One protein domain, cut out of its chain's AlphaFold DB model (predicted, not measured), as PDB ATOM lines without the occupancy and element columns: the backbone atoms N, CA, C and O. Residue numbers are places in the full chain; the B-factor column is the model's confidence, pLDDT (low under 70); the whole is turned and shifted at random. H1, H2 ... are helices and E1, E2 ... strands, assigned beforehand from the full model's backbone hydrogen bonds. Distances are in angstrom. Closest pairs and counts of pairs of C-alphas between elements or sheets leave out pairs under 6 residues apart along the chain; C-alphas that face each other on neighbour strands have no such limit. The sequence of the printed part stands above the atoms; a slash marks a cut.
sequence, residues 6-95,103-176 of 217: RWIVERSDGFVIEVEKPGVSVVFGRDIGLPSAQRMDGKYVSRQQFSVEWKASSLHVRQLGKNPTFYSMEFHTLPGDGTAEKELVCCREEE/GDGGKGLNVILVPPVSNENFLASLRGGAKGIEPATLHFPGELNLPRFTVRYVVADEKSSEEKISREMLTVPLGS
ATOM      1  N   ARG A   6     -38.759  24.913 -17.143       82.76
ATOM      2  CA  ARG A   6     -40.195  25.047 -16.904       82.76
ATOM      3  C   ARG A   6     -40.516  24.683 -15.468       82.76
ATOM      4  O   ARG A   6     -39.849  23.839 -14.867       82.76
ATOM      5  N   TRP A   7     -41.546  25.316 -14.932       87.69
ATOM      6  CA  TRP A   7     -42.093  24.938 -13.638       87.69
ATOM      7  C   TRP A   7     -43.222  23.946 -13.834       87.69
ATOM      8  O   TRP A   7     -44.060  24.119 -14.716       87.69
ATOM      9  N   ILE A   8     -43.240  22.918 -12.997       89.60
ATOM     10  CA  ILE A   8     -44.294  21.916 -12.981       89.60
ATOM     11  C   ILE A   8     -44.958  21.959 -11.611       89.60
ATOM     12  O   ILE A   8     -44.274  21.928 -10.586       89.60
ATOM     13  N   VAL A   9     -46.286  22.034 -11.614       92.02
ATOM     14  CA  VAL A   9     -47.145  21.896 -10.440       92.02
ATOM     15  C   VAL A   9     -47.946  20.610 -10.607       92.02
ATOM     16  O   VAL A   9     -48.803  20.508 -11.482       92.02
ATOM     17  N   GLU A  10     -47.655  19.619  -9.779       92.55
ATOM     18  CA  GLU A  10     -48.315  18.316  -9.781       92.55
ATOM     19  C   GLU A  10     -49.294  18.230  -8.630       92.55
ATOM     20  O   GLU A  10     -48.934  18.477  -7.482       92.55
ATOM     21  N   ARG A  11     -50.526  17.839  -8.913       93.50
ATOM     22  CA  ARG A  11     -51.516  17.541  -7.890       93.50
ATOM     23  C   ARG A  11     -51.514  16.057  -7.571       93.50
ATOM     24  O   ARG A  11     -51.369  15.216  -8.456       93.50
ATOM     25  N   SER A  12     -51.745  15.727  -6.306       91.21
ATOM     26  CA  SER A  12     -51.777  14.342  -5.826       91.21
ATOM     27  C   SER A  12     -52.886  13.485  -6.449       91.21
ATOM     28  O   SER A  12     -52.823  12.265  -6.361       91.21
ATOM     29  N   ASP A  13     -53.892  14.100  -7.073       90.75
ATOM     30  CA  ASP A  13     -54.960  13.431  -7.827       90.75
ATOM     31  C   ASP A  13     -54.602  13.176  -9.307       90.75
ATOM     32  O   ASP A  13     -55.430  12.683 -10.069       90.75
ATOM     33  N   GLY A  14     -53.360  13.461  -9.712       88.33
ATOM     34  CA  GLY A  14     -52.803  13.084 -11.013       88.33
ATOM     35  C   GLY A  14     -52.778  14.199 -12.057       88.33
ATOM     36  O   GLY A  14     -52.230  13.992 -13.140       88.33
ATOM     37  N   PHE A  15     -53.315  15.385 -11.757       92.44
ATOM     38  CA  PHE A  15     -53.198  16.529 -12.662       92.44
ATOM     39  C   PHE A  15     -51.789  17.122 -12.635       92.44
ATOM     40  O   PHE A  15     -51.208  17.337 -11.572       92.44
ATOM     41  N   VAL A  16     -51.261  17.455 -13.812       91.62
ATOM     42  CA  VAL A  16     -49.958  18.108 -13.972       91.62
ATOM     43  C   VAL A  16     -50.157  19.404 -14.743       91.62
ATOM     44  O   VAL A  16     -50.746  19.404 -15.821       91.62
ATOM     45  N   ILE A  17     -49.681  20.510 -14.179       92.52
ATOM     46  CA  ILE A  17     -49.760  21.837 -14.777       92.52
ATOM     47  C   ILE A  17     -48.344  22.327 -15.043       92.52
ATOM     48  O   ILE A  17     -47.525  22.409 -14.128       92.52
ATOM     49  N   GLU A  18     -48.071  22.699 -16.288       89.91
ATOM     50  CA  GLU A  18     -46.806  23.314 -16.671       89.91
ATOM     51  C   GLU A  18     -46.954  24.834 -16.769       89.91
ATOM     52  O   GLU A  18     -47.840  25.354 -17.449       89.91
ATOM     53  N   VAL A  19     -46.064  25.559 -16.096       87.51
ATOM     54  CA  VAL A  19     -45.931  27.011 -16.223       87.51
ATOM     55  C   VAL A  19     -44.728  27.267 -17.126       87.51
ATOM     56  O   VAL A  19     -43.584  27.324 -16.676       87.51
ATOM     57  N   GLU A  20     -44.994  27.346 -18.430       78.37
ATOM     58  CA  GLU A  20     -43.959  27.398 -19.474       78.37
ATOM     59  C   GLU A  20     -43.358  28.790 -19.703       78.37
ATOM     60  O   GLU A  20     -42.280  28.905 -20.286       78.37
ATOM     61  N   LYS A  21     -44.048  29.864 -19.296       79.56
ATOM     62  CA  LYS A  21     -43.642  31.239 -19.617       79.56
ATOM     63  C   LYS A  21     -43.642  32.148 -18.384       79.56
ATOM     64  O   LYS A  21     -44.590  32.095 -17.598       79.56
ATOM     65  N   PRO A  22     -42.640  33.037 -18.248       81.61
ATOM     66  CA  PRO A  22     -42.691  34.133 -17.288       81.61
ATOM     67  C   PRO A  22     -43.909  35.033 -17.542       81.61
ATOM     68  O   PRO A  22     -44.295  35.258 -18.689       81.61
ATOM     69  N   GLY A  23     -44.498  35.564 -16.475       81.87
ATOM     70  CA  GLY A  23     -45.704  36.396 -16.507       81.87
ATOM     71  C   GLY A  23     -47.014  35.605 -16.546       81.87
ATOM     72  O   GLY A  23     -48.083  36.207 -16.504       81.87
ATOM     73  N   VAL A  24     -46.957  34.271 -16.604       84.41
ATOM     74  CA  VAL A  24     -48.146  33.426 -16.479       84.41
ATOM     75  C   VAL A  24     -48.483  33.242 -15.005       84.41
ATOM     76  O   VAL A  24     -47.643  32.798 -14.218       84.41
ATOM     77  N   SER A  25     -49.730  33.560 -14.659       88.30
ATOM     78  CA  SER A  25     -50.339  33.261 -13.367       88.30
ATOM     79  C   SER A  25     -51.371  32.152 -13.539       88.30
ATOM     80  O   SER A  25     -52.239  32.233 -14.409       88.30
ATOM     81  N   VAL A  26     -51.266  31.117 -12.714       92.45
ATOM     82  CA  VAL A  26     -52.203  29.995 -12.645       92.45
ATOM     83  C   VAL A  26     -52.901  30.052 -11.299       92.45
ATOM     84  O   VAL A  26     -52.246  30.050 -10.258       92.45
ATOM     85  N   VAL A  27     -54.230  30.093 -11.309       93.83
ATOM     86  CA  VAL A  27     -55.047  30.147 -10.093       93.83
ATOM     87  C   VAL A  27     -55.595  28.760  -9.787       93.83
ATOM     88  O   VAL A  27     -56.021  28.050 -10.689       93.83
ATOM     89  N   PHE A  28     -55.610  28.393  -8.512       94.82
ATOM     90  CA  PHE A  28     -56.220  27.171  -8.003       94.82
ATOM     91  C   PHE A  28     -57.322  27.526  -7.014       94.82
ATOM     92  O   PHE A  28     -57.171  28.452  -6.212       94.82
ATOM     93  N   GLY A  29     -58.433  26.797  -7.040       94.86
ATOM     94  CA  GLY A  29     -59.569  27.082  -6.168       94.86
ATOM     95  C   GLY A  29     -60.823  26.306  -6.544       94.86
ATOM     96  O   GLY A  29     -60.770  25.375  -7.336       94.86
ATOM     97  N   ARG A  30     -61.957  26.677  -5.955       94.92
ATOM     98  CA  ARG A  30     -63.259  26.025  -6.171       94.92
ATOM     99  C   ARG A  30     -64.091  26.635  -7.305       94.92
ATOM    100  O   ARG A  30     -65.198  26.177  -7.569       94.92
ATOM    101  N   ASP A  31     -63.611  27.700  -7.937       94.09
ATOM    102  CA  ASP A  31     -64.352  28.385  -8.994       94.09
ATOM    103  C   ASP A  31     -64.661  27.434 -10.163       94.09
ATOM    104  O   ASP A  31     -63.791  26.725 -10.668       94.09
ATOM    105  N   ILE A  32     -65.928  27.418 -10.580       92.47
ATOM    106  CA  ILE A  32     -66.427  26.576 -11.669       92.47
ATOM    107  C   ILE A  32     -65.882  27.006 -13.032       92.47
ATOM    108  O   ILE A  32     -65.871  26.194 -13.953       92.47
ATOM    109  N   GLY A  33     -65.431  28.259 -13.159       94.01
ATOM    110  CA  GLY A  33     -64.791  28.772 -14.366       94.01
ATOM    111  C   GLY A  33     -63.348  28.299 -14.542       94.01
ATOM    112  O   GLY A  33     -62.771  28.498 -15.610       94.01
ATOM    113  N   LEU A  34     -62.748  27.675 -13.520       92.74
ATOM    114  CA  LEU A  34     -61.391  27.147 -13.612       92.74
ATOM    115  C   LEU A  34     -61.365  25.804 -14.364       92.74
ATOM    116  O   LEU A  34     -62.251  24.964 -14.172       92.74
ATOM    117  N   PRO A  35     -60.311  25.546 -15.160       92.57
ATOM    118  CA  PRO A  35     -60.030  24.223 -15.704       92.57
ATOM    119  C   PRO A  35     -60.035  23.136 -14.627       92.57
ATOM    120  O   PRO A  35     -59.610  23.375 -13.498       92.57
ATOM    121  N   SER A  36     -60.402  21.903 -14.984       91.44
ATOM    122  CA  SER A  36     -60.427  20.772 -14.041       91.44
ATOM    123  C   SER A  36     -59.098  20.574 -13.303       91.44
ATOM    124  O   SER A  36     -59.090  20.354 -12.096       91.44
ATOM    125  N   ALA A  37     -57.967  20.766 -13.994       91.78
ATOM    126  CA  ALA A  37     -56.632  20.694 -13.398       91.78
ATOM    127  C   ALA A  37     -56.365  21.778 -12.333       91.78
ATOM    128  O   ALA A  37     -55.500  21.615 -11.477       91.78
ATOM    129  N   GLN A  38     -57.116  22.877 -12.348       94.20
ATOM    130  CA  GLN A  38     -57.015  24.000 -11.410       94.20
ATOM    131  C   GLN A  38     -58.114  23.975 -10.336       94.20
ATOM    132  O   GLN A  38     -57.964  24.584  -9.273       94.20
ATOM    133  N   ARG A  39     -59.205  23.239 -10.585       93.86
ATOM    134  CA  ARG A  39     -60.375  23.189  -9.708       93.86
ATOM    135  C   ARG A  39     -60.209  22.201  -8.552       93.86
ATOM    136  O   ARG A  39     -59.724  21.087  -8.740       93.86
ATOM    137  N   MET A  40     -60.645  22.595  -7.361       92.36
ATOM    138  CA  MET A  40     -60.703  21.779  -6.149       92.36
ATOM    139  C   MET A  40     -62.116  21.831  -5.563       92.36
ATOM    140  O   MET A  40     -62.643  22.913  -5.317       92.36
ATOM    141  N   ASP A  41     -62.705  20.674  -5.273       86.51
ATOM    142  CA  ASP A  41     -64.137  20.587  -4.948       86.51
ATOM    143  C   ASP A  41     -64.450  20.639  -3.431       86.51
ATOM    144  O   ASP A  41     -65.572  20.376  -3.004       86.51
ATOM    145  N   GLY A  42     -63.496  21.030  -2.578       88.09
ATOM    146  CA  GLY A  42     -63.703  21.059  -1.123       88.09
ATOM    147  C   GLY A  42     -64.402  22.315  -0.598       88.09
ATOM    148  O   GLY A  42     -64.032  23.437  -0.935       88.09
ATOM    149  N   LYS A  43     -65.366  22.148   0.321       89.15
ATOM    150  CA  LYS A  43     -66.154  23.261   0.897       89.15
ATOM    151  C   LYS A  43     -65.317  24.324   1.622       89.15
ATOM    152  O   LYS A  43     -65.717  25.484   1.674       89.15
ATOM    153  N   TYR A  44     -64.146  23.942   2.129       86.12
ATOM    154  CA  TYR A  44     -63.192  24.834   2.798       86.12
ATOM    155  C   TYR A  44     -62.195  25.493   1.841       86.12
ATOM    156  O   TYR A  44     -61.315  26.232   2.275       86.12
ATOM    157  N   VAL A  45     -62.319  25.254   0.540       90.79
ATOM    158  CA  VAL A  45     -61.500  25.904  -0.475       90.79
ATOM    159  C   VAL A  45     -62.243  27.127  -1.004       90.79
ATOM    160  O   VAL A  45     -63.423  27.067  -1.374       90.79
ATOM    161  N   SER A  46     -61.543  28.259  -1.041       91.64
ATOM    162  CA  SER A  46     -62.074  29.493  -1.624       91.64
ATOM    163  C   SER A  46     -62.248  29.340  -3.139       91.64
ATOM    164  O   SER A  46     -61.535  28.561  -3.769       91.64
ATOM    165  N   ARG A  47     -63.159  30.111  -3.758       93.55
ATOM    166  CA  ARG A  47     -63.323  30.115  -5.231       93.55
ATOM    167  C   ARG A  47     -61.973  30.324  -5.933       93.55
ATOM    168  O   ARG A  47     -61.625  29.562  -6.824       93.55
ATOM    169  N   GLN A  48     -61.170  31.250  -5.416       94.03
ATOM    170  CA  GLN A  48     -59.751  31.395  -5.733       94.03
ATOM    171  C   GLN A  48     -58.957  31.259  -4.434       94.03
ATOM    172  O   GLN A  48     -59.097  32.081  -3.529       94.03
ATOM    173  N   GLN A  49     -58.191  30.182  -4.305       91.99
ATOM    174  CA  GLN A  49     -57.517  29.796  -3.069       91.99
ATOM    175  C   GLN A  49     -56.065  30.268  -3.051       91.99
ATOM    176  O   GLN A  49     -55.662  30.976  -2.134       91.99
ATOM    177  N   PHE A  50     -55.289  29.926  -4.070       92.86
ATOM    178  CA  PHE A  50     -53.928  30.426  -4.232       92.86
ATOM    179  C   PHE A  50     -53.597  30.555  -5.715       92.86
ATOM    180  O   PHE A  50     -54.249  29.949  -6.566       92.86
ATOM    181  N   SER A  51     -52.584  31.352  -6.029       92.32
ATOM    182  CA  SER A  51     -52.051  31.467  -7.384       92.32
ATOM    183  C   SER A  51     -50.566  31.184  -7.410       92.32
ATOM    184  O   SER A  51     -49.843  31.602  -6.504       92.32
ATOM    185  N   VAL A  52     -50.127  30.544  -8.482       92.05
ATOM    186  CA  VAL A  52     -48.729  30.295  -8.801       92.05
ATOM    187  C   VAL A  52     -48.369  31.143 -10.013       92.05
ATOM    188  O   VAL A  52     -48.978  31.010 -11.071       92.05
ATOM    189  N   GLU A  53     -47.398  32.034  -9.864       89.48
ATOM    190  CA  GLU A  53     -47.023  33.013 -10.879       89.48
ATOM    191  C   GLU A  53     -45.517  32.966 -11.127       89.48
ATOM    192  O   GLU A  53     -44.719  33.144 -10.205       89.48
ATOM    193  N   TRP A  54     -45.100  32.753 -12.374       86.76
ATOM    194  CA  TRP A  54     -43.679  32.804 -12.711       86.76
ATOM    195  C   TRP A  54     -43.251  34.259 -12.933       86.76
ATOM    196  O   TRP A  54     -43.575  34.855 -13.959       86.76
ATOM    197  N   LYS A  55     -42.487  34.838 -11.998       82.66
ATOM    198  CA  LYS A  55     -41.918  36.189 -12.131       82.66
ATOM    199  C   LYS A  55     -40.403  36.150 -12.231       82.66
ATOM    200  O   LYS A  55     -39.734  35.596 -11.366       82.66
ATOM    201  N   ALA A  56     -39.865  36.813 -13.252       75.96
ATOM    202  CA  ALA A  56     -38.431  36.880 -13.520       75.96
ATOM    203  C   ALA A  56     -37.791  35.479 -13.547       75.96
ATOM    204  O   ALA A  56     -37.986  34.728 -14.503       75.96
ATOM    205  N   SER A  57     -37.072  35.122 -12.486       74.07
ATOM    206  CA  SER A  57     -36.400  33.835 -12.345       74.07
ATOM    207  C   SER A  57     -37.040  32.943 -11.286       74.07
ATOM    208  O   SER A  57     -36.573  31.834 -11.132       74.07
ATOM    209  N   SER A  58     -38.080  33.368 -10.570       82.50
ATOM    210  CA  SER A  58     -38.671  32.639  -9.440       82.50
ATOM    211  C   SER A  58     -40.147  32.324  -9.656       82.50
ATOM    212  O   SER A  58     -40.871  33.037 -10.356       82.50
ATOM    213  N   LEU A  59     -40.615  31.254  -9.020       86.06
ATOM    214  CA  LEU A  59     -42.034  30.943  -8.940       86.06
ATOM    215  C   LEU A  59     -42.599  31.530  -7.654       86.06
ATOM    216  O   LEU A  59     -42.126  31.205  -6.570       86.06
ATOM    217  N   HIS A  60     -43.595  32.396  -7.773       87.34
ATOM    218  CA  HIS A  60     -44.265  33.032  -6.651       87.34
ATOM    219  C   HIS A  60     -45.567  32.303  -6.363       87.34
ATOM    220  O   HIS A  60     -46.369  32.088  -7.266       87.34
ATOM    221  N   VAL A  61     -45.805  31.985  -5.098       89.78
ATOM    222  CA  VAL A  61     -47.087  31.478  -4.617       89.78
ATOM    223  C   VAL A  61     -47.717  32.545  -3.739       89.78
ATOM    224  O   VAL A  61     -47.094  33.042  -2.797       89.78
ATOM    225  N   ARG A  62     -48.956  32.902  -4.068       88.08
ATOM    226  CA  ARG A  62     -49.747  33.914  -3.367       88.08
ATOM    227  C   ARG A  62     -51.017  33.295  -2.826       88.08
ATOM    228  O   ARG A  62     -51.735  32.625  -3.567       88.08
ATOM    229  N   GLN A  63     -51.317  33.574  -1.564       89.60
ATOM    230  CA  GLN A  63     -52.599  33.222  -0.976       89.60
ATOM    231  C   GLN A  63     -53.681  34.206  -1.446       89.60
ATOM    232  O   GLN A  63     -53.530  35.419  -1.327       89.60
ATOM    233  N   LEU A  64     -54.782  33.678  -1.981       88.53
ATOM    234  CA  LEU A  64     -55.941  34.454  -2.448       88.53
ATOM    235  C   LEU A  64     -57.199  34.182  -1.614       88.53
ATOM    236  O   LEU A  64     -58.079  35.039  -1.499       88.53
ATOM    237  N   GLY A  65     -57.287  32.990  -1.028       86.63
ATOM    238  CA  GLY A  65     -58.394  32.532  -0.203       86.63
ATOM    239  C   GLY A  65     -58.236  32.913   1.264       86.63
ATOM    240  O   GLY A  65     -57.130  33.182   1.726       86.63
ATOM    241  N   LYS A  66     -59.345  32.915   2.012       83.87
ATOM    242  CA  LYS A  66     -59.327  33.211   3.459       83.87
ATOM    243  C   LYS A  66     -58.682  32.086   4.273       83.87
ATOM    244  O   LYS A  66     -57.954  32.347   5.222       83.87
ATOM    245  N   ASN A  67     -58.951  30.838   3.897       84.63
ATOM    246  CA  ASN A  67     -58.400  29.676   4.588       84.63
ATOM    247  C   ASN A  67     -56.943  29.481   4.175       84.63
ATOM    248  O   ASN A  67     -56.671  29.586   2.983       84.63
ATOM    249  N   PRO A  68     -56.018  29.196   5.100       84.78
ATOM    250  CA  PRO A  68     -54.603  29.115   4.774       84.78
ATOM    251  C   PRO A  68     -54.298  27.921   3.870       84.78
ATOM    252  O   PRO A  68     -54.925  26.863   3.967       84.78
ATOM    253  N   THR A  69     -53.294  28.098   3.018       87.85
ATOM    254  CA  THR A  69     -52.595  26.996   2.351       87.85
ATOM    255  C   THR A  69     -51.254  26.815   3.054       87.85
ATOM    256  O   THR A  69     -50.567  27.797   3.356       87.85
ATOM    257  N   PHE A  70     -50.894  25.571   3.351       87.41
ATOM    258  CA  PHE A  70     -49.666  25.252   4.064       87.41
ATOM    259  C   PHE A  70     -48.543  24.953   3.080       87.41
ATOM    260  O   PHE A  70     -48.798  24.414   2.003       87.41
ATOM    261  N   TYR A  71     -47.309  25.293   3.436       87.31
ATOM    262  CA  TYR A  71     -46.138  25.064   2.593       87.31
ATOM    263  C   TYR A  71     -45.004  24.381   3.360       87.31
ATOM    264  O   TYR A  71     -44.882  24.541   4.578       87.31
ATOM    265  N   SER A  72     -44.199  23.595   2.644       82.69
ATOM    266  CA  SER A  72     -42.989  22.951   3.167       82.69
ATOM    267  C   SER A  72     -41.768  23.881   3.122       82.69
ATOM    268  O   SER A  72     -41.790  24.932   2.482       82.69
ATOM    269  N   MET A  73     -40.701  23.526   3.840       73.85
ATOM    270  CA  MET A  73     -39.595  24.440   4.165       73.85
ATOM    271  C   MET A  73     -38.763  24.923   2.967       73.85
ATOM    272  O   MET A  73     -37.990  25.868   3.106       73.85
ATOM    273  N   GLU A  74     -38.901  24.299   1.799       73.55
ATOM    274  CA  GLU A  74     -38.151  24.639   0.585       73.55
ATOM    275  C   GLU A  74     -38.611  25.979  -0.014       73.55
ATOM    276  O   GLU A  74     -37.907  26.597  -0.811       73.55
ATOM    277  N   PHE A  75     -39.793  26.450   0.382       73.11
ATOM    278  CA  PHE A  75     -40.304  27.764   0.030       73.11
ATOM    279  C   PHE A  75     -39.665  28.866   0.881       73.11
ATOM    280  O   PHE A  75     -39.645  28.810   2.111       73.11
ATOM    281  N   HIS A  76     -39.227  29.942   0.231       69.27
ATOM    282  CA  HIS A  76     -38.721  31.126   0.918       69.27
ATOM    283  C   HIS A  76     -39.814  32.182   1.069       69.27
ATOM    284  O   HIS A  76     -40.524  32.501   0.118       69.27
ATOM    285  N   THR A  77     -39.937  32.775   2.251       66.40
ATOM    286  CA  THR A  77     -40.897  33.854   2.510       66.40
ATOM    287  C   THR A  77     -40.400  35.179   1.953       66.40
ATOM    288  O   THR A  77     -39.272  35.585   2.237       66.40
ATOM    289  N   LEU A  78     -41.261  35.893   1.227       60.72
ATOM    290  CA  LEU A  78     -41.018  37.296   0.902       60.72
ATOM    291  C   LEU A  78     -41.596  38.204   1.998       60.72
ATOM    292  O   LEU A  78     -42.715  37.944   2.454       60.72
ATOM    293  N   PRO A  79     -40.885  39.277   2.401       52.88
ATOM    294  CA  PRO A  79     -41.451  40.307   3.264       52.88
ATOM    295  C   PRO A  79     -42.738  40.851   2.636       52.88
ATOM    296  O   PRO A  79     -42.761  41.194   1.453       52.88
ATOM    297  N   GLY A  80     -43.819  40.868   3.413       53.32
ATOM    298  CA  GLY A  80     -45.126  41.314   2.949       53.32
ATOM    299  C   GLY A  80     -45.125  42.793   2.576       53.32
ATOM    300  O   GLY A  80     -44.712  43.635   3.370       53.32
ATOM    301  N   ASP A  81     -45.635  43.109   1.388       46.37
ATOM    302  CA  ASP A  81     -45.736  44.475   0.869       46.37
ATOM    303  C   ASP A  81     -46.997  45.161   1.433       46.37
ATOM    304  O   ASP A  81     -47.950  45.443   0.714       46.37
ATOM    305  N   GLY A  82     -47.064  45.299   2.763       40.76
ATOM    306  CA  GLY A  82     -48.004  46.152   3.515       40.76
ATOM    307  C   GLY A  82     -49.520  45.965   3.319       40.76
ATOM    308  O   GLY A  82     -50.293  46.637   3.996       40.76
ATOM    309  N   THR A  83     -49.975  45.089   2.425       40.94
ATOM    310  CA  THR A  83     -51.387  44.922   2.065       40.94
ATOM    311  C   THR A  83     -51.948  43.671   2.721       40.94
ATOM    312  O   THR A  83     -51.436  42.563   2.576       40.94
ATOM    313  N   ALA A  84     -52.964  43.905   3.537       42.02
ATOM    314  CA  ALA A  84     -53.420  43.014   4.577       42.02
ATOM    315  C   ALA A  84     -54.179  41.765   4.065       42.02
ATOM    316  O   ALA A  84     -54.809  41.775   3.008       42.02
ATOM    317  N   GLU A  85     -54.135  40.726   4.911       50.52
ATOM    318  CA  GLU A  85     -55.209  39.766   5.245       50.52
ATOM    319  C   GLU A  85     -55.210  38.321   4.719       50.52
ATOM    320  O   GLU A  85     -56.027  37.546   5.216       50.52
ATOM    321  N   LYS A  86     -54.318  37.861   3.827       60.49
ATOM    322  CA  LYS A  86     -54.367  36.441   3.390       60.49
ATOM    323  C   LYS A  86     -53.001  35.760   3.423       60.49
ATOM    324  O   LYS A  86     -52.098  36.128   2.680       60.49
ATOM    325  N   GLU A  87     -52.860  34.777   4.315       66.59
ATOM    326  CA  GLU A  87     -51.567  34.226   4.747       66.59
ATOM    327  C   GLU A  87     -51.349  32.766   4.310       66.59
ATOM    328  O   GLU A  87     -52.259  31.932   4.368       66.59
ATOM    329  N   LEU A  88     -50.110  32.456   3.913       65.14
ATOM    330  CA  LEU A  88     -49.597  31.090   3.793       65.14
ATOM    331  C   LEU A  88     -48.925  30.682   5.108       65.14
ATOM    332  O   LEU A  88     -48.265  31.502   5.747       65.14
ATOM    333  N   VAL A  89     -49.037  29.410   5.499       68.61
ATOM    334  CA  VAL A  89     -48.510  28.920   6.787       68.61
ATOM    335  C   VAL A  89     -47.419  27.869   6.568       68.61
ATOM    336  O   VAL A  89     -47.640  26.873   5.888       68.61
ATOM    337  N   CYS A  90     -46.235  28.073   7.151       69.69
ATOM    338  CA  CYS A  90     -45.155  27.083   7.097       69.69
ATOM    339  C   CYS A  90     -45.458  25.925   8.052       69.69
ATOM    340  O   CYS A  90     -45.641  26.153   9.252       69.69
ATOM    341  N   CYS A  91     -45.455  24.690   7.550       58.94
ATOM    342  CA  CYS A  91     -45.425  23.512   8.411       58.94
ATOM    343  C   CYS A  91     -43.974  23.220   8.788       58.94
ATOM    344  O   CYS A  91     -43.252  22.542   8.061       58.94
ATOM    345  N   ARG A  92     -43.541  23.730   9.941       52.60
ATOM    346  CA  ARG A  92     -42.362  23.182  10.607       52.60
ATOM    347  C   ARG A  92     -42.837  21.942  11.358       52.60
ATOM    348  O   ARG A  92     -43.436  22.070  12.423       52.60
ATOM    349  N   GLU A  93     -42.653  20.764  10.769       39.28
ATOM    350  CA  GLU A  93     -42.781  19.499  11.496       39.28
ATOM    351  C   GLU A  93     -41.722  19.486  12.609       39.28
ATOM    352  O   GLU A  93     -40.595  19.046  12.421       39.28
ATOM    353  N   GLU A  94     -42.066  20.008  13.785       36.23
ATOM    354  CA  GLU A  94     -41.455  19.554  15.031       36.23
ATOM    355  C   GLU A  94     -42.352  18.478  15.631       36.23
ATOM    356  O   GLU A  94     -43.013  18.639  16.654       36.23
ATOM    357  N   GLU A  95     -42.303  17.325  14.974       31.12
ATOM    358  CA  GLU A  95     -42.448  16.032  15.617       31.12
ATOM    359  C   GLU A  95     -41.112  15.687  16.306       31.12
ATOM    360  O   GLU A  95     -40.479  14.680  16.017       31.12
ATOM    361  N   GLY A 103     -37.004  30.710  16.456       26.22
ATOM    362  CA  GLY A 103     -36.879  31.195  15.087       26.22
ATOM    363  C   GLY A 103     -38.251  31.688  14.655       26.22
ATOM    364  O   GLY A 103     -39.182  30.890  14.632       26.22
ATOM    365  N   ASP A 104     -38.374  32.991  14.405       34.59
ATOM    366  CA  ASP A 104     -39.569  33.646  13.872       34.59
ATOM    367  C   ASP A 104     -40.093  32.833  12.679       34.59
ATOM    368  O   ASP A 104     -39.436  32.745  11.639       34.59
ATOM    369  N   GLY A 105     -41.211  32.129  12.878       36.48
ATOM    370  CA  GLY A 105     -41.877  31.376  11.824       36.48
ATOM    371  C   GLY A 105     -42.372  32.388  10.808       36.48
ATOM    372  O   GLY A 105     -43.425  32.984  11.018       36.48
ATOM    373  N   GLY A 106     -41.556  32.631   9.780       39.65
ATOM    374  CA  GLY A 106     -41.720  33.719   8.824       39.65
ATOM    375  C   GLY A 106     -43.154  33.795   8.317       39.65
ATOM    376  O   GLY A 106     -43.608  32.952   7.544       39.65
ATOM    377  N   LYS A 107     -43.874  34.816   8.779       45.61
ATOM    378  CA  LYS A 107     -45.217  35.150   8.316       45.61
ATOM    379  C   LYS A 107     -45.092  35.747   6.917       45.61
ATOM    380  O   LYS A 107     -44.832  36.937   6.761       45.61
ATOM    381  N   GLY A 108     -45.190  34.898   5.898       49.27
ATOM    382  CA  GLY A 108     -45.113  35.302   4.497       49.27
ATOM    383  C   GLY A 108     -46.500  35.402   3.874       49.27
ATOM    384  O   GLY A 108     -47.201  34.400   3.758       49.27
ATOM    385  N   LEU A 109     -46.876  36.595   3.401       58.80
ATOM    386  CA  LEU A 109     -48.052  36.780   2.529       58.80
ATOM    387  C   LEU A 109     -47.866  36.076   1.173       58.80
ATOM    388  O   LEU A 109     -48.823  35.707   0.497       58.80
ATOM    389  N   ASN A 110     -46.607  35.899   0.775       67.95
ATOM    390  CA  ASN A 110     -46.197  35.219  -0.439       67.95
ATOM    391  C   ASN A 110     -44.951  34.385  -0.144       67.95
ATOM    392  O   ASN A 110     -44.084  34.805   0.631       67.95
ATOM    393  N   VAL A 111     -44.834  33.248  -0.819       72.63
ATOM    394  CA  VAL A 111     -43.602  32.461  -0.831       72.63
ATOM    395  C   VAL A 111     -43.048  32.343  -2.240       72.63
ATOM    396  O   VAL A 111     -43.781  32.466  -3.222       72.63
ATOM    397  N   ILE A 112     -41.743  32.128  -2.342       74.27
ATOM    398  CA  ILE A 112     -41.036  31.968  -3.605       74.27
ATOM    399  C   ILE A 112     -40.204  30.697  -3.627       74.27
ATOM    400  O   ILE A 112     -39.602  30.312  -2.627       74.27
ATOM    401  N   LEU A 113     -40.125  30.098  -4.810       72.72
ATOM    402  CA  LEU A 113     -39.119  29.101  -5.156       72.72
ATOM    403  C   LEU A 113     -38.164  29.695  -6.180       72.72
ATOM    404  O   LEU A 113     -38.587  30.271  -7.188       72.72
ATOM    405  N   VAL A 114     -36.870  29.542  -5.921       64.94
ATOM    406  CA  VAL A 114     -35.800  30.090  -6.755       64.94
ATOM    407  C   VAL A 114     -35.028  28.936  -7.399       64.94
ATOM    408  O   VAL A 114     -34.476  28.117  -6.667       64.94
ATOM    409  N   PRO A 115     -34.946  28.857  -8.742       63.37
ATOM    410  CA  PRO A 115     -34.134  27.891  -9.470       63.37
ATOM    411  C   PRO A 115     -32.678  27.951  -9.029       63.37
ATOM    412  O   PRO A 115     -32.128  29.058  -8.941       63.37
ATOM    413  N   PRO A 116     -32.007  26.792  -8.889       54.63
ATOM    414  CA  PRO A 116     -30.622  26.737  -8.442       54.63
ATOM    415  C   PRO A 116     -29.675  27.413  -9.447       54.63
ATOM    416  O   PRO A 116     -28.603  27.880  -9.088       54.63
ATOM    417  N   VAL A 117     -30.092  27.521 -10.711       53.52
ATOM    418  CA  VAL A 117     -29.317  28.126 -11.804       53.52
ATOM    419  C   VAL A 117     -29.328  29.654 -11.822       53.52
ATOM    420  O   VAL A 117     -28.536  30.246 -12.549       53.52
ATOM    421  N   SER A 118     -30.223  30.322 -11.085       53.13
ATOM    422  CA  SER A 118     -30.507  31.735 -11.376       53.13
ATOM    423  C   SER A 118     -29.686  32.766 -10.600       53.13
ATOM    424  O   SER A 118     -29.612  33.904 -11.063       53.13
ATOM    425  N   ASN A 119     -29.043  32.423  -9.477       50.20
ATOM    426  CA  ASN A 119     -28.067  33.310  -8.827       50.20
ATOM    427  C   ASN A 119     -27.422  32.635  -7.605       50.20
ATOM    428  O   ASN A 119     -28.068  32.513  -6.563       50.20
ATOM    429  N   GLU A 120     -26.138  32.276  -7.681       50.99
ATOM    430  CA  GLU A 120     -25.382  31.812  -6.505       50.99
ATOM    431  C   GLU A 120     -25.399  32.861  -5.382       50.99
ATOM    432  O   GLU A 120     -25.519  32.513  -4.213       50.99
ATOM    433  N   ASN A 121     -25.401  34.154  -5.731       52.48
ATOM    434  CA  ASN A 121     -25.478  35.247  -4.757       52.48
ATOM    435  C   ASN A 121     -26.846  35.345  -4.065       52.48
ATOM    436  O   ASN A 121     -26.913  35.688  -2.886       52.48
ATOM    437  N   PHE A 122     -27.942  35.043  -4.771       48.68
ATOM    438  CA  PHE A 122     -29.277  35.049  -4.161       48.68
ATOM    439  C   PHE A 122     -29.459  33.815  -3.274       48.68
ATOM    440  O   PHE A 122     -29.907  33.950  -2.140       48.68
ATOM    441  N   LEU A 123     -29.006  32.642  -3.735       49.17
ATOM    442  CA  LEU A 123     -28.951  31.414  -2.932       49.17
ATOM    443  C   LEU A 123     -28.063  31.565  -1.690       49.17
ATOM    444  O   LEU A 123     -28.409  31.042  -0.639       49.17
ATOM    445  N   ALA A 124     -26.962  32.318  -1.776       50.13
ATOM    446  CA  ALA A 124     -26.098  32.617  -0.634       50.13
ATOM    447  C   ALA A 124     -26.752  33.570   0.385       50.13
ATOM    448  O   ALA A 124     -26.426  33.517   1.569       50.13
ATOM    449  N   SER A 125     -27.673  34.435  -0.059       50.04
ATOM    450  CA  SER A 125     -28.450  35.314   0.831       50.04
ATOM    451  C   SER A 125     -29.629  34.603   1.506       50.04
ATOM    452  O   SER A 125     -30.113  35.043   2.551       50.04
ATOM    453  N   LEU A 126     -30.088  33.493   0.925       44.59
ATOM    454  CA  LEU A 126     -31.151  32.660   1.470       44.59
ATOM    455  C   LEU A 126     -30.559  31.734   2.543       44.59
ATOM    456  O   LEU A 126     -29.504  31.130   2.354       44.59
ATOM    457  N   ARG A 127     -31.204  31.655   3.716       42.91
ATOM    458  CA  ARG A 127     -30.735  30.833   4.846       42.91
ATOM    459  C   ARG A 127     -30.642  29.361   4.428       42.91
ATOM    460  O   ARG A 127     -31.638  28.650   4.453       42.91
ATOM    461  N   GLY A 128     -29.430  28.918   4.113       39.27
ATOM    462  CA  GLY A 128     -29.120  27.540   3.750       39.27
ATOM    463  C   GLY A 128     -28.831  27.422   2.261       39.27
ATOM    464  O   GLY A 128     -29.739  27.220   1.465       39.27
ATOM    465  N   GLY A 129     -27.553  27.532   1.888       35.94
ATOM    466  CA  GLY A 129     -27.099  27.239   0.531       35.94
ATOM    467  C   GLY A 129     -27.425  25.789   0.171       35.94
ATOM    468  O   GLY A 129     -26.697  24.875   0.553       35.94
ATOM    469  N   ALA A 130     -28.542  25.574  -0.520       37.28
ATOM    470  CA  ALA A 130     -29.032  24.249  -0.869       37.28
ATOM    471  C   ALA A 130     -28.568  23.844  -2.276       37.28
ATOM    472  O   ALA A 130     -28.722  24.576  -3.256       37.28
ATOM    473  N   LYS A 131     -27.985  22.643  -2.359       40.90
ATOM    474  CA  LYS A 131     -27.651  21.941  -3.599       40.90
ATOM    475  C   LYS A 131     -28.944  21.393  -4.214       40.90
ATOM    476  O   LYS A 131     -29.459  20.399  -3.727       40.90
ATOM    477  N   GLY A 132     -29.421  22.002  -5.300       50.65
ATOM    478  CA  GLY A 132     -30.622  21.558  -6.026       50.65
ATOM    479  C   GLY A 132     -31.939  21.933  -5.327       50.65
ATOM    480  O   GLY A 132     -31.996  22.019  -4.107       50.65
ATOM    481  N   ILE A 133     -32.999  22.195  -6.106       57.13
ATOM    482  CA  ILE A 133     -34.352  22.354  -5.545       57.13
ATOM    483  C   ILE A 133     -34.881  20.958  -5.227       57.13
ATOM    484  O   ILE A 133     -35.122  20.178  -6.152       57.13
ATOM    485  N   GLU A 134     -35.100  20.662  -3.950       65.84
ATOM    486  CA  GLU A 134     -35.984  19.560  -3.579       65.84
ATOM    487  C   GLU A 134     -37.443  19.923  -3.900       65.84
ATOM    488  O   GLU A 134     -37.807  21.102  -3.843       65.84
ATOM    489  N   PRO A 135     -38.284  18.948  -4.293       73.36
ATOM    490  CA  PRO A 135     -39.686  19.204  -4.595       73.36
ATOM    491  C   PRO A 135     -40.366  19.886  -3.407       73.36
ATOM    492  O   PRO A 135     -40.426  19.330  -2.314       73.36
ATOM    493  N   ALA A 136     -40.900  21.079  -3.634       84.32
ATOM    494  CA  ALA A 136     -41.585  21.832  -2.600       84.32
ATOM    495  C   ALA A 136     -43.076  21.506  -2.640       84.32
ATOM    496  O   ALA A 136     -43.639  21.298  -3.714       84.32
ATOM    497  N   THR A 137     -43.747  21.484  -1.496       88.37
ATOM    498  CA  THR A 137     -45.153  21.086  -1.418       88.37
ATOM    499  C   THR A 137     -46.037  22.183  -0.848       88.37
ATOM    500  O   THR A 137     -45.718  22.799   0.168       88.37
ATOM    501  N   LEU A 138     -47.181  22.403  -1.492       90.23
ATOM    502  CA  LEU A 138     -48.323  23.100  -0.912       90.23
ATOM    503  C   LEU A 138     -49.361  22.056  -0.510       90.23
ATOM    504  O   LEU A 138     -49.639  21.117  -1.258       90.23
ATOM    505  N   HIS A 139     -49.934  22.194   0.672       90.66
ATOM    506  CA  HIS A 139     -50.870  21.217   1.199       90.66
ATOM    507  C   HIS A 139     -51.930  21.865   2.083       90.66
ATOM    508  O   HIS A 139     -51.873  23.041   2.444       90.66
ATOM    509  N   PHE A 140     -52.918  21.050   2.414       89.07
ATOM    510  CA  PHE A 140     -53.967  21.352   3.368       89.07
ATOM    511  C   PHE A 140     -53.903  20.315   4.492       89.07
ATOM    512  O   PHE A 140     -53.287  19.261   4.298       89.07
ATOM    513  N   PRO A 141     -54.530  20.583   5.646       84.66
ATOM    514  CA  PRO A 141     -54.646  19.588   6.701       84.66
ATOM    515  C   PRO A 141     -55.283  18.299   6.168       84.66
ATOM    516  O   PRO A 141     -56.214  18.351   5.351       84.66
ATOM    517  N   GLY A 142     -54.765  17.150   6.605       81.80
ATOM    518  CA  GLY A 142     -55.158  15.839   6.080       81.80
ATOM    519  C   GLY A 142     -56.642  15.531   6.289       81.80
ATOM    520  O   GLY A 142     -57.267  14.888   5.451       81.80
ATOM    521  N   GLU A 143     -57.234  16.083   7.345       83.34
ATOM    522  CA  GLU A 143     -58.644  15.951   7.704       83.34
ATOM    523  C   GLU A 143     -59.574  16.503   6.614       83.34
ATOM    524  O   GLU A 143     -60.711  16.049   6.474       83.34
ATOM    525  N   LEU A 144     -59.097  17.465   5.814       85.53
ATOM    526  CA  LEU A 144     -59.884  18.074   4.743       85.53
ATOM    527  C   LEU A 144     -59.954  17.208   3.477       85.53
ATOM    528  O   LEU A 144     -60.741  17.536   2.588       85.53
ATOM    529  N   ASN A 145     -59.152  16.138   3.373       86.04
ATOM    530  CA  ASN A 145     -59.056  15.273   2.189       86.04
ATOM    531  C   ASN A 145     -58.871  16.056   0.873       86.04
ATOM    532  O   ASN A 145     -59.448  15.730  -0.164       86.04
ATOM    533  N   LEU A 146     -58.080  17.129   0.927       89.39
ATOM    534  CA  LEU A 146     -57.771  17.978  -0.220       89.39
ATOM    535  C   LEU A 146     -56.469  17.538  -0.903       89.39
ATOM    536  O   LEU A 146     -55.574  17.008  -0.238       89.39
ATOM    537  N   PRO A 147     -56.325  17.784  -2.218       91.18
ATOM    538  CA  PRO A 147     -55.119  17.416  -2.941       91.18
ATOM    539  C   PRO A 147     -53.893  18.188  -2.437       91.18
ATOM    540  O   PRO A 147     -53.967  19.372  -2.099       91.18
ATOM    541  N   ARG A 148     -52.745  17.506  -2.431       92.31
ATOM    542  CA  ARG A 148     -51.422  18.110  -2.220       92.31
ATOM    543  C   ARG A 148     -50.851  18.535  -3.566       92.31
ATOM    544  O   ARG A 148     -51.101  17.882  -4.577       92.31
ATOM    545  N   PHE A 149     -50.063  19.599  -3.568       93.30
ATOM    546  CA  PHE A 149     -49.437  20.158  -4.758       93.30
ATOM    547  C   PHE A 149     -47.929  20.077  -4.602       93.30
ATOM    548  O   PHE A 149     -47.383  20.654  -3.669       93.30
ATOM    549  N   THR A 150     -47.256  19.390  -5.511       91.38
ATOM    550  CA  THR A 150     -45.798  19.302  -5.563       91.38
ATOM    551  C   THR A 150     -45.291  20.205  -6.671       91.38
ATOM    552  O   THR A 150     -45.741  20.125  -7.811       91.38
ATOM    553  N   VAL A 151     -44.356  21.079  -6.339       90.48
ATOM    554  CA  VAL A 151     -43.802  22.089  -7.227       90.48
ATOM    555  C   VAL A 151     -42.335  21.780  -7.472       90.48
ATOM    556  O   VAL A 151     -41.554  21.617  -6.535       90.48
ATOM    557  N   ARG A 152     -41.949  21.714  -8.748       85.90
ATOM    558  CA  ARG A 152     -40.572  21.419  -9.159       85.90
ATOM    559  C   ARG A 152     -40.146  22.241 -10.366       85.90
ATOM    560  O   ARG A 152     -40.955  22.548 -11.242       85.90
ATOM    561  N   TYR A 153     -38.859  22.574 -10.414       83.22
ATOM    562  CA  TYR A 153     -38.232  23.200 -11.575       83.22
ATOM    563  C   TYR A 153     -37.550  22.134 -12.427       83.22
ATOM    564  O   TYR A 153     -36.747  21.354 -11.919       83.22
ATOM    565  N   VAL A 154     -37.848  22.116 -13.723       81.25
ATOM    566  CA  VAL A 154     -37.206  21.225 -14.690       81.25
ATOM    567  C   VAL A 154     -36.343  22.066 -15.618       81.25
ATOM    568  O   VAL A 154     -36.856  22.933 -16.326       81.25
ATOM    569  N   VAL A 155     -35.032  21.815 -15.614       75.55
ATOM    570  CA  VAL A 155     -34.089  22.434 -16.556       75.55
ATOM    571  C   VAL A 155     -34.323  21.815 -17.934       75.55
ATOM    572  O   VAL A 155     -34.409  20.595 -18.056       75.55
ATOM    573  N   ALA A 156     -34.459  22.647 -18.965       65.92
ATOM    574  CA  ALA A 156     -34.535  22.172 -20.338       65.92
ATOM    575  C   ALA A 156     -33.132  21.724 -20.757       65.92
ATOM    576  O   ALA A 156     -32.281  22.553 -21.072       65.92
ATOM    577  N   ASP A 157     -32.878  20.420 -20.700       52.24
ATOM    578  CA  ASP A 157     -31.623  19.858 -21.181       52.24
ATOM    579  C   ASP A 157     -31.628  19.893 -22.717       52.24
ATOM    580  O   ASP A 157     -32.558  19.387 -23.350       52.24
ATOM    581  N   GLU A 158     -30.593  20.454 -23.348       43.40
ATOM    582  CA  GLU A 158     -30.453  20.511 -24.818       43.40
ATOM    583  C   GLU A 158     -30.238  19.115 -25.462       43.40
ATOM    584  O   GLU A 158     -29.852  19.013 -26.625       43.40
ATOM    585  N   LYS A 159     -30.479  18.016 -24.728       35.58
ATOM    586  CA  LYS A 159     -30.128  16.643 -25.126       35.58
ATOM    587  C   LYS A 159     -31.197  15.559 -24.946       35.58
ATOM    588  O   LYS A 159     -30.861  14.397 -25.156       35.58
ATOM    589  N   SER A 160     -32.463  15.856 -24.642       39.74
ATOM    590  CA  SER A 160     -33.500  14.801 -24.662       39.74
ATOM    591  C   SER A 160     -34.282  14.782 -25.980       39.74
ATOM    592  O   SER A 160     -35.424  15.235 -26.073       39.74
ATOM    593  N   SER A 161     -33.655  14.231 -27.016       33.07
ATOM    594  CA  SER A 161     -34.383  13.553 -28.086       33.07
ATOM    595  C   SER A 161     -35.051  12.299 -27.508       33.07
ATOM    596  O   SER A 161     -34.362  11.446 -26.963       33.07
ATOM    597  N   GLU A 162     -36.373  12.207 -27.649       34.73
ATOM    598  CA  GLU A 162     -37.141  10.954 -27.677       34.73
ATOM    599  C   GLU A 162     -36.983   9.973 -26.498       34.73
ATOM    600  O   GLU A 162     -36.438   8.890 -26.652       34.73
ATOM    601  N   GLU A 163     -37.648  10.243 -25.374       35.78
ATOM    602  CA  GLU A 163     -38.303   9.161 -24.621       35.78
ATOM    603  C   GLU A 163     -39.752   9.566 -24.331       35.78
ATOM    604  O   GLU A 163     -40.082  10.271 -23.377       35.78
ATOM    605  N   LYS A 164     -40.638   9.133 -25.238       35.63
ATOM    606  CA  LYS A 164     -42.091   9.118 -25.055       35.63
ATOM    607  C   LYS A 164     -42.426   8.203 -23.877       35.63
ATOM    608  O   LYS A 164     -42.724   7.027 -24.062       35.63
ATOM    609  N   ILE A 165     -42.463   8.753 -22.670       37.75
ATOM    610  CA  ILE A 165     -43.351   8.214 -21.644       37.75
ATOM    611  C   ILE A 165     -44.708   8.852 -21.913       37.75
ATOM    612  O   ILE A 165     -44.999   9.964 -21.479       37.75
ATOM    613  N   SER A 166     -45.511   8.150 -22.712       38.04
ATOM    614  CA  SER A 166     -46.911   8.459 -22.984       38.04
ATOM    615  C   SER A 166     -47.725   8.377 -21.687       38.04
ATOM    616  O   SER A 166     -48.413   7.394 -21.433       38.04
ATOM    617  N   ARG A 167     -47.639   9.402 -20.841       43.59
ATOM    618  CA  ARG A 167     -48.735   9.777 -19.951       43.59
ATOM    619  C   ARG A 167     -49.469  10.894 -20.658       43.59
ATOM    620  O   ARG A 167     -48.911  11.963 -20.856       43.59
ATOM    621  N   GLU A 168     -50.664  10.568 -21.124       37.79
ATOM    622  CA  GLU A 168     -51.619  11.435 -21.807       37.79
ATOM    623  C   GLU A 168     -51.636  12.838 -21.174       37.79
ATOM    624  O   GLU A 168     -52.202  13.058 -20.104       37.79
ATOM    625  N   MET A 169     -50.906  13.776 -21.787       34.26
ATOM    626  CA  MET A 169     -50.788  15.147 -21.304       34.26
ATOM    627  C   MET A 169     -52.013  15.916 -21.784       34.26
ATOM    628  O   MET A 169     -52.116  16.284 -22.953       34.26
ATOM    629  N   LEU A 170     -52.955  16.155 -20.875       37.04
ATOM    630  CA  LEU A 170     -54.041  17.107 -21.086       37.04
ATOM    631  C   LEU A 170     -53.478  18.530 -20.976       37.04
ATOM    632  O   LEU A 170     -53.526  19.163 -19.923       37.04
ATOM    633  N   THR A 171     -52.920  19.033 -22.074       34.60
ATOM    634  CA  THR A 171     -52.547  20.444 -22.222       34.60
ATOM    635  C   THR A 171     -53.826  21.277 -22.330       34.60
ATOM    636  O   THR A 171     -54.551  21.170 -23.318       34.60
ATOM    637  N   VAL A 172     -54.131  22.098 -21.320       38.40
ATOM    638  CA  VAL A 172     -55.348  22.931 -21.305       38.40
ATOM    639  C   VAL A 172     -55.001  24.398 -21.600       38.40
ATOM    640  O   VAL A 172     -54.086  24.934 -20.970       38.40
ATOM    641  N   PRO A 173     -55.717  25.080 -22.517       33.83
ATOM    642  CA  PRO A 173     -55.489  26.491 -22.805       33.83
ATOM    643  C   PRO A 173     -55.779  27.355 -21.573       33.83
ATOM    644  O   PRO A 173     -56.831  27.226 -20.947       33.83
ATOM    645  N   LEU A 174     -54.866  28.273 -21.253       42.52
ATOM    646  CA  LEU A 174     -55.072  29.295 -20.229       42.52
ATOM    647  C   LEU A 174     -56.138  30.285 -20.718       42.52
ATOM    648  O   LEU A 174     -55.848  31.209 -21.478       42.52
ATOM    649  N   GLY A 175     -57.384  30.056 -20.308       33.76
ATOM    650  CA  GLY A 175     -58.488  30.985 -20.513       33.76
ATOM    651  C   GLY A 175     -58.314  32.216 -19.630       33.76
ATOM    652  O   GLY A 175     -58.312  32.124 -18.405       33.76
ATOM    653  N   SER A 176     -58.168  33.381 -20.253       30.76
ATOM    654  CA  SER A 176     -58.241  34.676 -19.583       30.76
ATOM    655  C   SER A 176     -59.693  34.960 -19.180       30.76
ATOM    656  O   SER A 176     -60.475  35.434 -20.005       30.76
TER     657      SER A 176
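What this domain is: This is residues 6 to 95 and 103 to 176 of the 217 residues of an uncharacterized protein of Trypanosoma cruzi (strain CL Brener) (UniProt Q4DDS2). Little regular structure, yet two twisted sheets lie face to face as a sandwich; H1 sits beyond one end and residues 157 to 168 stick out. The sheets run E2 E1 E11 E10 E6 E8, mixed, and E3 E4 E5 E9 E7, antiparallel. Of 164 printed residues 56 are in named elements, mostly strand; the whole is compact, radius of gyration of the C-alphas 16.1 A, spanning 47 by 42 by 35 A.

Where its parts are: E1 is residues 6-11, from C-alpha 6 at (-40.195, 25.047, -16.904); E2 16-19, E3 25-28, E4 50-55, E5 58-63, E6 69-71, E7 76-78, E8 88-90, E9 110-113, H1 120-125, E10 136-139, and E11 149-155, 19.5 A from first to last C-alpha, ending with C-alpha 155 at (-34.089, 22.434, -16.556).

How they stand to each other: Hairpins E3-E4 and E4-E5 make a meander, each strand the antiparallel neighbour of the one before; N 26 and O 52 are 2.8 A apart, N 53 and O 60 2.8 A. H1, every O i to N i+4 pair within hydrogen-bond range, is on neither sheet.

The domain as a whole: Across the cut, C-alphas 95 and 103 are 16.2 A apart. The link E3 to E4 is long. Confidence is low in, among others, residues 156-176.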